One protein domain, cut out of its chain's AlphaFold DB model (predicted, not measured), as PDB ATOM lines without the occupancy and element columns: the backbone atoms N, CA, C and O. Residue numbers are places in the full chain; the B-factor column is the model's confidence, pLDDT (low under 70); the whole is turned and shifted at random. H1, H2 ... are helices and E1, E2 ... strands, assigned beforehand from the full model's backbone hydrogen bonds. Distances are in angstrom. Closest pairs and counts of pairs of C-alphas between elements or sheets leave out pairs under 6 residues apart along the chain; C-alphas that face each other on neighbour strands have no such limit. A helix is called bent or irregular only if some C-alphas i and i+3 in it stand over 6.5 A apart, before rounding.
ATOM      1  N   PHE A  13      -0.304   2.681 -32.296       91.44
ATOM      2  CA  PHE A  13      -1.033   1.456 -32.017       91.44
ATOM      3  C   PHE A  13      -1.092   1.156 -30.515       91.44
ATOM      4  O   PHE A  13      -2.174   0.865 -30.014       91.44
ATOM      5  N   SER A  14       0.001   1.336 -29.767       91.56
ATOM      6  CA  SER A  14      -0.003   1.204 -28.303       91.56
ATOM      7  C   SER A  14      -0.959   2.196 -27.637       91.56
ATOM      8  O   SER A  14      -1.740   1.805 -26.774       91.56
ATOM      9  N   ARG A  15      -0.983   3.461 -28.082       93.50
ATOM     10  CA  ARG A  15      -1.962   4.466 -27.619       93.50
ATOM     11  C   ARG A  15      -3.404   4.033 -27.915       93.50
ATOM     12  O   ARG A  15      -4.264   4.124 -27.044       93.50
ATOM     13  N   GLN A  16      -3.675   3.549 -29.128       94.44
ATOM     14  CA  GLN A  16      -4.996   3.039 -29.516       94.44
ATOM     15  C   GLN A  16      -5.409   1.840 -28.656       94.44
ATOM     16  O   GLN A  16      -6.557   1.766 -28.213       94.44
ATOM     17  N   LEU A  17      -4.472   0.932 -28.381       95.81
ATOM     18  CA  LEU A  17      -4.696  -0.222 -27.523       95.81
ATOM     19  C   LEU A  17      -5.012   0.216 -26.090       95.81
ATOM     20  O   LEU A  17      -5.974  -0.281 -25.511       95.81
ATOM     21  N   ALA A  18      -4.280   1.198 -25.559       96.06
ATOM     22  CA  ALA A  18      -4.514   1.726 -24.219       96.06
ATOM     23  C   ALA A  18      -5.899   2.369 -24.069       96.06
ATOM     24  O   ALA A  18      -6.582   2.167 -23.060       96.06
ATOM     25  N   VAL A  19      -6.358   3.083 -25.103       96.69
ATOM     26  CA  VAL A  19      -7.733   3.598 -25.176       96.69
ATOM     27  C   VAL A  19      -8.736   2.447 -25.200       96.69
ATOM     28  O   VAL A  19      -9.690   2.458 -24.425       96.69
ATOM     29  N   MET A  20      -8.534   1.447 -26.061       97.75
ATOM     30  CA  MET A  20      -9.448   0.311 -26.198       97.75
ATOM     31  C   MET A  20      -9.565  -0.489 -24.892       97.75
ATOM     32  O   MET A  20     -10.682  -0.796 -24.468       97.75
ATOM     33  N   LYS A  21      -8.442  -0.767 -24.219       97.31
ATOM     34  CA  LYS A  21      -8.417  -1.411 -22.899       97.31
ATOM     35  C   LYS A  21      -9.131  -0.564 -21.845       97.31
ATOM     36  O   LYS A  21      -9.935  -1.097 -21.087       97.31
ATOM     37  N   GLY A  22      -8.924   0.752 -21.845       97.25
ATOM     38  CA  GLY A  22      -9.642   1.673 -20.962       97.25
ATOM     39  C   GLY A  22     -11.161   1.681 -21.176       97.25
ATOM     40  O   GLY A  22     -11.926   1.669 -20.209       97.25
ATOM     41  N   GLN A  23     -11.624   1.617 -22.430       97.00
ATOM     42  CA  GLN A  23     -13.054   1.473 -22.732       97.00
ATOM     43  C   GLN A  23     -13.602   0.132 -22.235       97.00
ATOM     44  O   GLN A  23     -14.647   0.097 -21.585       97.00
ATOM     45  N   ALA A  24     -12.884  -0.963 -22.495       97.69
ATOM     46  CA  ALA A  24     -13.259  -2.286 -22.006       97.69
ATOM     47  C   ALA A  24     -13.324  -2.322 -20.471       97.69
ATOM     48  O   ALA A  24     -14.272  -2.868 -19.913       97.69
ATOM     49  N   TRP A  25     -12.376  -1.671 -19.791       97.06
ATOM     50  CA  TRP A  25     -12.376  -1.541 -18.337       97.06
ATOM     51  C   TRP A  25     -13.657  -0.862 -17.834       97.06
ATOM     52  O   TRP A  25     -14.328  -1.407 -16.957       97.06
ATOM     53  N   ASN A  26     -14.052   0.265 -18.436       96.31
ATOM     54  CA  ASN A  26     -15.289   0.973 -18.085       96.31
ATOM     55  C   ASN A  26     -16.542   0.120 -18.331       96.31
ATOM     56  O   ASN A  26     -17.464   0.130 -17.511       96.31
ATOM     57  N   ILE A  27     -16.571  -0.648 -19.422       96.75
ATOM     58  CA  ILE A  27     -17.662  -1.588 -19.714       96.75
ATOM     59  C   ILE A  27     -17.739  -2.657 -18.625       96.75
ATOM     60  O   ILE A  27     -18.807  -2.867 -18.058       96.75
ATOM     61  N   VAL A  28     -16.618  -3.293 -18.283       96.38
ATOM     62  CA  VAL A  28     -16.573  -4.334 -17.249       96.38
ATOM     63  C   VAL A  28     -17.011  -3.791 -15.894       96.38
ATOM     64  O   VAL A  28     -17.782  -4.461 -15.213       96.38
ATOM     65  N   GLN A  29     -16.577  -2.588 -15.499       95.25
ATOM     66  CA  GLN A  29     -17.077  -1.984 -14.259       95.25
ATOM     67  C   GLN A  29     -18.581  -1.721 -14.327       95.25
ATOM     68  O   GLN A  29     -19.276  -1.994 -13.358       95.25
ATOM     69  N   SER A  30     -19.094  -1.268 -15.475       94.81
ATOM     70  CA  SER A  30     -20.533  -1.035 -15.648       94.81
ATOM     71  C   SER A  30     -21.354  -2.310 -15.492       94.81
ATOM     72  O   SER A  30     -22.365  -2.331 -14.809       94.81
ATOM     73  N   LEU A  31     -20.874  -3.412 -16.065       96.00
ATOM     74  CA  LEU A  31     -21.561  -4.702 -16.006       96.00
ATOM     75  C   LEU A  31     -21.578  -5.334 -14.607       96.00
ATOM     76  O   LEU A  31     -22.353  -6.260 -14.375       96.00
ATOM     77  N   LYS A  32     -20.743  -4.866 -13.669       95.44
ATOM     78  CA  LYS A  32     -20.776  -5.328 -12.272       95.44
ATOM     79  C   LYS A  32     -21.963  -4.763 -11.490       95.44
ATOM     80  O   LYS A  32     -22.328  -5.344 -10.468       95.44
ATOM     81  N   HIS A  33     -22.551  -3.663 -11.950       93.19
ATOM     82  CA  HIS A  33     -23.640  -2.965 -11.279       93.19
ATOM     83  C   HIS A  33     -24.915  -3.089 -12.122       93.19
ATOM     84  O   HIS A  33     -25.009  -2.550 -13.219       93.19
ATOM     85  N   GLY A  34     -25.899  -3.850 -11.636       91.75
ATOM     86  CA  GLY A  34     -27.128  -4.144 -12.392       91.75
ATOM     87  C   GLY A  34     -28.073  -2.949 -12.578       91.75
ATOM     88  O   GLY A  34     -29.028  -3.037 -13.345       91.75
ATOM     89  N   ASP A  35     -27.821  -1.856 -11.865       92.94
ATOM     90  CA  ASP A  35     -28.535  -0.582 -11.919       92.94
ATOM     91  C   ASP A  35     -27.914   0.423 -12.901       92.94
ATOM     92  O   ASP A  35     -28.532   1.441 -13.212       92.94
ATOM     93  N   GLU A  36     -26.725   0.140 -13.432       92.44
ATOM     94  CA  GLU A  36     -26.043   1.027 -14.364       92.44
ATOM     95  C   GLU A  36     -26.389   0.691 -15.816       92.44
ATOM     96  O   GLU A  36     -26.157  -0.414 -16.317       92.44
ATOM     97  N   GLY A  37     -26.936   1.676 -16.522       91.62
ATOM     98  CA  GLY A  37     -27.266   1.568 -17.931       91.62
ATOM     99  C   GLY A  37     -26.182   2.139 -18.851       91.62
ATOM    100  O   GLY A  37     -25.101   2.565 -18.426       91.62
ATOM    101  N   PRO A  38     -26.479   2.213 -20.162       94.81
ATOM    102  CA  PRO A  38     -25.591   2.838 -21.139       94.81
ATOM    103  C   PRO A  38     -25.254   4.301 -20.811       94.81
ATOM    104  O   PRO A  38     -24.165   4.767 -21.136       94.81
ATOM    105  N   LEU A  39     -26.170   5.031 -20.162       94.88
ATOM    106  CA  LEU A  39     -25.957   6.428 -19.787       94.88
ATOM    107  C   LEU A  39     -24.875   6.550 -18.708       94.88
ATOM    108  O   LEU A  39     -23.957   7.363 -18.839       94.88
ATOM    109  N   GLU A  40     -24.951   5.715 -17.679       94.88
ATOM    110  CA  GLU A  40     -24.002   5.659 -16.570       94.88
ATOM    111  C   GLU A  40     -22.605   5.290 -17.082       94.88
ATOM    112  O   GLU A  40     -21.638   5.982 -16.760       94.88
ATOM    113  N   LEU A  41     -22.505   4.301 -17.982       95.44
ATOM    114  CA  LEU A  41     -21.254   3.958 -18.668       95.44
ATOM    115  C   LEU A  41     -20.630   5.175 -19.370       95.44
ATOM    116  O   LEU A  41     -19.439   5.432 -19.207       95.44
ATOM    117  N   THR A  42     -21.415   5.952 -20.126       94.81
ATOM    118  CA  THR A  42     -20.886   7.121 -20.861       94.81
ATOM    119  C   THR A  42     -20.465   8.286 -19.967       94.81
ATOM    120  O   THR A  42     -19.682   9.135 -20.398       94.81
ATOM    121  N   ARG A  43     -20.969   8.337 -18.729       94.44
ATOM    122  CA  ARG A  43     -20.616   9.350 -17.726       94.44
ATOM    123  C   ARG A  43     -19.385   8.981 -16.900       94.44
ATOM    124  O   ARG A  43     -18.870   9.848 -16.196       94.44
ATOM    125  N   ARG A  44     -18.918   7.730 -16.968       92.62
ATOM    126  CA  ARG A  44     -17.727   7.280 -16.241       92.62
ATOM    127  C   ARG A  44     -16.496   8.092 -16.620       92.62
ATOM    128  O   ARG A  44     -16.330   8.531 -17.760       92.62
ATOM    129  N   GLN A  45     -15.597   8.228 -15.648       95.19
ATOM    130  CA  GLN A  45     -14.286   8.819 -15.869       95.19
ATOM    131  C   GLN A  45     -13.574   8.082 -17.008       95.19
ATOM    132  O   GLN A  45     -13.572   6.851 -17.085       95.19
ATOM    133  N   LYS A  46     -12.964   8.842 -17.918       95.31
ATOM    134  CA  LYS A  46     -12.164   8.263 -18.996       95.31
ATOM    135  C   LYS A  46     -10.868   7.712 -18.413       95.31
ATOM    136  O   LYS A  46     -10.206   8.391 -17.630       95.31
ATOM    137  N   VAL A  47     -10.518   6.502 -18.819       96.50
ATOM    138  CA  VAL A  47      -9.345   5.771 -18.343       96.50
ATOM    139  C   VAL A  47      -8.541   5.285 -19.546       96.50
ATOM    140  O   VAL A  47      -9.126   4.932 -20.572       96.50
ATOM    141  N   LEU A  48      -7.218   5.278 -19.421       96.50
ATOM    142  CA  LEU A  48      -6.269   4.594 -20.294       96.50
ATOM    143  C   LEU A  48      -5.631   3.451 -19.504       96.50
ATOM    144  O   LEU A  48      -5.370   3.594 -18.311       96.50
ATOM    145  N   VAL A  49      -5.386   2.320 -20.159       97.00
ATOM    146  CA  VAL A  49      -4.704   1.177 -19.534       97.00
ATOM    147  C   VAL A  49      -3.458   0.850 -20.344       97.00
ATOM    148  O   VAL A  49      -3.566   0.463 -21.505       97.00
ATOM    149  N   TRP A  50      -2.292   1.033 -19.741       96.25
ATOM    150  CA  TRP A  50      -0.985   0.835 -20.360       96.25
ATOM    151  C   TRP A  50      -0.361  -0.489 -19.946       96.25
ATOM    152  O   TRP A  50      -0.554  -0.930 -18.817       96.25
ATOM    153  N   ASP A  51       0.421  -1.074 -20.846       93.56
ATOM    154  CA  ASP A  51       1.239  -2.248 -20.560       93.56
ATOM    155  C   ASP A  51       2.656  -1.769 -20.249       93.56
ATOM    156  O   ASP A  51       3.353  -1.286 -21.142       93.56
ATOM    157  N   ASP A  52       3.055  -1.864 -18.983       89.62
ATOM    158  CA  ASP A  52       4.393  -1.507 -18.518       89.62
ATOM    159  C   ASP A  52       5.219  -2.789 -18.317       89.62
ATOM    160  O   ASP A  52       4.743  -3.766 -17.736       89.62
ATOM    161  N   GLU A  53       6.466  -2.799 -18.783       87.94
ATOM    162  CA  GLU A  53       7.398  -3.912 -18.578       87.94
ATOM    163  C   GLU A  53       8.202  -3.689 -17.292       87.94
ATOM    164  O   GLU A  53       8.924  -2.701 -17.155       87.94
ATOM    165  N   VAL A  54       8.085  -4.612 -16.338       85.00
ATOM    166  CA  VAL A  54       8.788  -4.562 -15.051       85.00
ATOM    167  C   VAL A  54       9.764  -5.730 -14.959       85.00
ATOM    168  O   VAL A  54       9.375  -6.893 -15.067       85.00
ATOM    169  N   GLU A  55      11.044  -5.434 -14.726       84.19
ATOM    170  CA  GLU A  55      12.051  -6.447 -14.397       84.19
ATOM    171  C   GLU A  55      11.869  -6.906 -12.946       84.19
ATOM    172  O   GLU A  55      12.125  -6.155 -12.001       84.19
ATOM    173  N   VAL A  56      11.450  -8.153 -12.756       79.12
ATOM    174  CA  VAL A  56      11.357  -8.782 -11.437       79.12
ATOM    175  C   VAL A  56      12.556  -9.711 -11.257       79.12
ATOM    176  O   VAL A  56      12.854 -10.541 -12.116       79.12
ATOM    177  N   ALA A  57      13.267  -9.553 -10.139       75.69
ATOM    178  CA  ALA A  57      14.287 -10.508  -9.720       75.69
ATOM    179  C   ALA A  57      13.604 -11.788  -9.214       75.69
ATOM    180  O   ALA A  57      12.699 -11.704  -8.378       75.69
ATOM    181  N   ASP A  58      14.060 -12.948  -9.691       65.12
ATOM    182  CA  ASP A  58      13.446 -14.260  -9.425       65.12
ATOM    183  C   ASP A  58      13.237 -14.567  -7.922       65.12
ATOM    184  O   ASP A  58      12.280 -15.244  -7.549       65.12
ATOM    185  N   GLU A  59      14.049 -13.982  -7.037       62.91
ATOM    186  CA  GLU A  59      13.979 -14.131  -5.571       62.91
ATOM    187  C   GLU A  59      12.675 -13.587  -4.932       62.91
ATOM    188  O   GLU A  59      12.314 -13.992  -3.828       62.91
ATOM    189  N   ARG A  60      11.935 -12.675  -5.589       57.97
ATOM    190  CA  ARG A  60      10.703 -12.055  -5.034       57.97
ATOM    191  C   ARG A  60       9.400 -12.760  -5.433       57.97
ATOM    192  O   ARG A  60       8.314 -12.329  -5.043       57.97
ATOM    193  N   LEU A  61       9.482 -13.848  -6.195       55.44
ATOM    194  CA  LEU A  61       8.311 -14.554  -6.721       55.44
ATOM    195  C   LEU A  61       7.455 -15.350  -5.708       55.44
ATOM    196  O   LEU A  61       6.275 -15.536  -6.021       55.44
ATOM    197  N   PRO A  62       7.915 -15.796  -4.516       55.19
ATOM    198  CA  PRO A  62       7.022 -16.547  -3.633       55.19
ATOM    199  C   PRO A  62       5.935 -15.681  -2.978       55.19
ATOM    200  O   PRO A  62       4.942 -16.231  -2.517       55.19
ATOM    201  N   GLU A  63       6.062 -14.349  -2.960       51.53
ATOM    202  CA  GLU A  63       5.129 -13.477  -2.227       51.53
ATOM    203  C   GLU A  63       3.973 -12.952  -3.100       51.53
ATOM    204  O   GLU A  63       2.836 -12.876  -2.642       51.53
ATOM    205  N   ILE A  64       4.214 -12.697  -4.394       55.66
ATOM    206  CA  ILE A  64       3.192 -12.173  -5.327       55.66
ATOM    207  C   ILE A  64       2.177 -13.262  -5.730       55.66
ATOM    208  O   ILE A  64       1.012 -12.973  -5.996       55.66
ATOM    209  N   VAL A  65       2.593 -14.534  -5.737       52.84
ATOM    210  CA  VAL A  65       1.710 -15.680  -6.025       52.84
ATOM    211  C   VAL A  65       0.941 -16.134  -4.771       52.84
ATOM    212  O   VAL A  65      -0.168 -16.654  -4.886       52.84
ATOM    213  N   THR A 270      11.362 -10.255 -17.155       83.44
ATOM    214  CA  THR A 270      10.446  -9.174 -17.531       83.44
ATOM    215  C   THR A 270       9.002  -9.659 -17.408       83.44
ATOM    216  O   THR A 270       8.620 -10.669 -18.010       83.44
ATOM    217  N   VAL A 271       8.196  -8.953 -16.621       87.56
ATOM    218  CA  VAL A 271       6.759  -9.190 -16.443       87.56
ATOM    219  C   VAL A 271       6.006  -7.972 -16.966       87.56
ATOM    220  O   VAL A 271       6.379  -6.845 -16.666       87.56
ATOM    221  N   ILE A 272       4.944  -8.197 -17.742       88.81
ATOM    222  CA  ILE A 272       4.055  -7.121 -18.189       88.81
ATOM    223  C   ILE A 272       3.029  -6.860 -17.086       88.81
ATOM    224  O   ILE A 272       2.308  -7.773 -16.678       88.81
ATOM    225  N   THR A 273       2.960  -5.623 -16.614       89.94
ATOM    226  CA  THR A 273       1.976  -5.157 -15.635       89.94
ATOM    227  C   THR A 273       1.068  -4.109 -16.261       89.94
ATOM    228  O   THR A 273       1.546  -3.207 -16.943       89.94
ATOM    229  N   GLU A 274      -0.239  -4.207 -16.020       91.88
ATOM    230  CA  GLU A 274      -1.194  -3.212 -16.509       91.88
ATOM    231  C   GLU A 274      -1.261  -2.013 -15.549       91.88
ATOM    232  O   GLU A 274      -1.575  -2.168 -14.365       91.88
ATOM    233  N   ARG A 275      -1.001  -0.804 -16.055       93.44
ATOM    234  CA  ARG A 275      -1.126   0.458 -15.316       93.44
ATOM    235  C   ARG A 275      -2.352   1.230 -15.776       93.44
ATOM    236  O   ARG A 275      -2.527   1.514 -16.958       93.44
ATOM    237  N   LEU A 276      -3.176   1.630 -14.816       94.06
ATOM    238  CA  LEU A 276      -4.392   2.396 -15.054       94.06
ATOM    239  C   LEU A 276      -4.128   3.898 -14.875       94.06
ATOM    240  O   LEU A 276      -3.610   4.323 -13.846       94.06
ATOM    241  N   GLU A 277      -4.500   4.701 -15.868       93.69
ATOM    242  CA  GLU A 277      -4.318   6.155 -15.885       93.69
ATOM    243  C   GLU A 277      -5.657   6.855 -16.142       93.69
ATOM    244  O   GLU A 277      -6.342   6.582 -17.127       93.69
ATOM    245  N   THR A 278      -6.057   7.766 -15.257       92.62
ATOM    246  CA  THR A 278      -7.298   8.532 -15.412       92.62
ATOM    247  C   THR A 278      -7.065   9.785 -16.252       92.62
ATOM    248  O   THR A 278      -6.143  10.563 -16.023       92.62
ATOM    249  N   VAL A 279      -7.939  10.021 -17.231       89.25
ATOM    250  CA  VAL A 279      -7.866  11.196 -18.106       89.25
ATOM    251  C   VAL A 279      -8.704  12.312 -17.501       89.25
ATOM    252  O   VAL A 279      -9.922  12.339 -17.678       89.25
ATOM    253  N   ASN A 280      -8.070  13.245 -16.796       80.00
ATOM    254  CA  ASN A 280      -8.749  14.418 -16.246       80.00
ATOM    255  C   ASN A 280      -9.042  15.434 -17.358       80.00
ATOM    256  O   ASN A 280      -8.204  16.261 -17.709       80.00
ATOM    257  N   THR A 281     -10.245  15.399 -17.929       72.06
ATOM    258  CA  THR A 281     -10.687  16.468 -18.831       72.06
ATOM    259  C   THR A 281     -11.168  17.651 -17.999       72.06
ATOM    260  O   THR A 281     -12.305  17.642 -17.525       72.06
TER     261      THR A 281
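AT A GLANCE: This is residues 13 to 65 and 270 to 281 of the 288 residues of the protein "Phosphatidylinositol 4-kinase" of Antrodiella citrinella (UniProt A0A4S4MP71). A long ribbon of two antiparallel strands, E1 and E2, has the long helix H1 packed on it near the end where E1 begins, while the short, irregular helix H3 sticks out beyond the other end. The small helix H2 sits by the later part of H1, joined to it by a loop whose residues 32 to 37 stand free. The printed part has 65 residues with three named helices and two named strands, in the order H1, H2, E1, H3, E2; the sheet's order is E1 - E2, antiparallel, and the class is mixed, helices and strands. The whole is loose, with a radius of gyration of the C-alphas of 15.4 A, and elongated, spanning 47 by 28 by 19 A.

IN THESE COORDINATES: E1 is residues 47 to 57, 30.0 A from first to last C-alpha, and begins with C-alpha 47 at (-9.345, 5.771, -18.343). E2 is residues 270 to 278, 25.2 A long, and ends with C-alpha 278 at (-7.298, 8.532, -15.412). H1 is residues 13 to 31, 26.8 A long, and begins with C-alpha 13 at (-1.033, 1.456, -32.017). H2 is residues 38 to 43, 8.9 A long. H3 is residues 58 to 65, 12.3 A long, and is irregular, with C-alphas 59 and 62 7.6 A apart.

HOW THE PARTS SIT: E1 and E2 are antiparallel neighbours, with 151 degrees between their directions. C-alphas 47 and 278 face each other at 4.5 A, as do 55 and 270 at 4.5 A. N 48 and O 277 are within hydrogen-bond range at 2.8 A, and so are N 271 and O 54 at 2.8 A. The closest C-alphas of H1 and E1 are those of Gly 22 and Leu 48, 4.5 A apart. The closest C-alphas of H1 and E2, those of Gly 22 and Leu 276, are 7.9 A apart. H1 touches H2 with its residues 26 to 30 alone, at a steep tilt of 59 degrees, opposite ways; the closest C-alphas are those of Ser 30 and Leu 41, 5.9 A apart. H3 touches no helix, and H2 and E2 are apart. In H1 and H2 every O i to N i+4 pair is within hydrogen-bond range; in H3 0 of 4 are, and 1 of 5 O i to N i+3 pairs.

THE WHOLE: The two C-alphas farthest apart are those of Leu 39 and Glu 59, 47.1 A. Residues 66 to 269 are cut out and not printed, and C-alphas 65 and 270 are 15.8 A apart across the cut. Of the links that are printed whole, H2 to E1 and E1 to H3 are tight and H1 to H2 is short. Residues 58 to 65, which belong to H3, stand free. The mean pLDDT of the printed part is 88.1, and residues 58 to 65 are under 70.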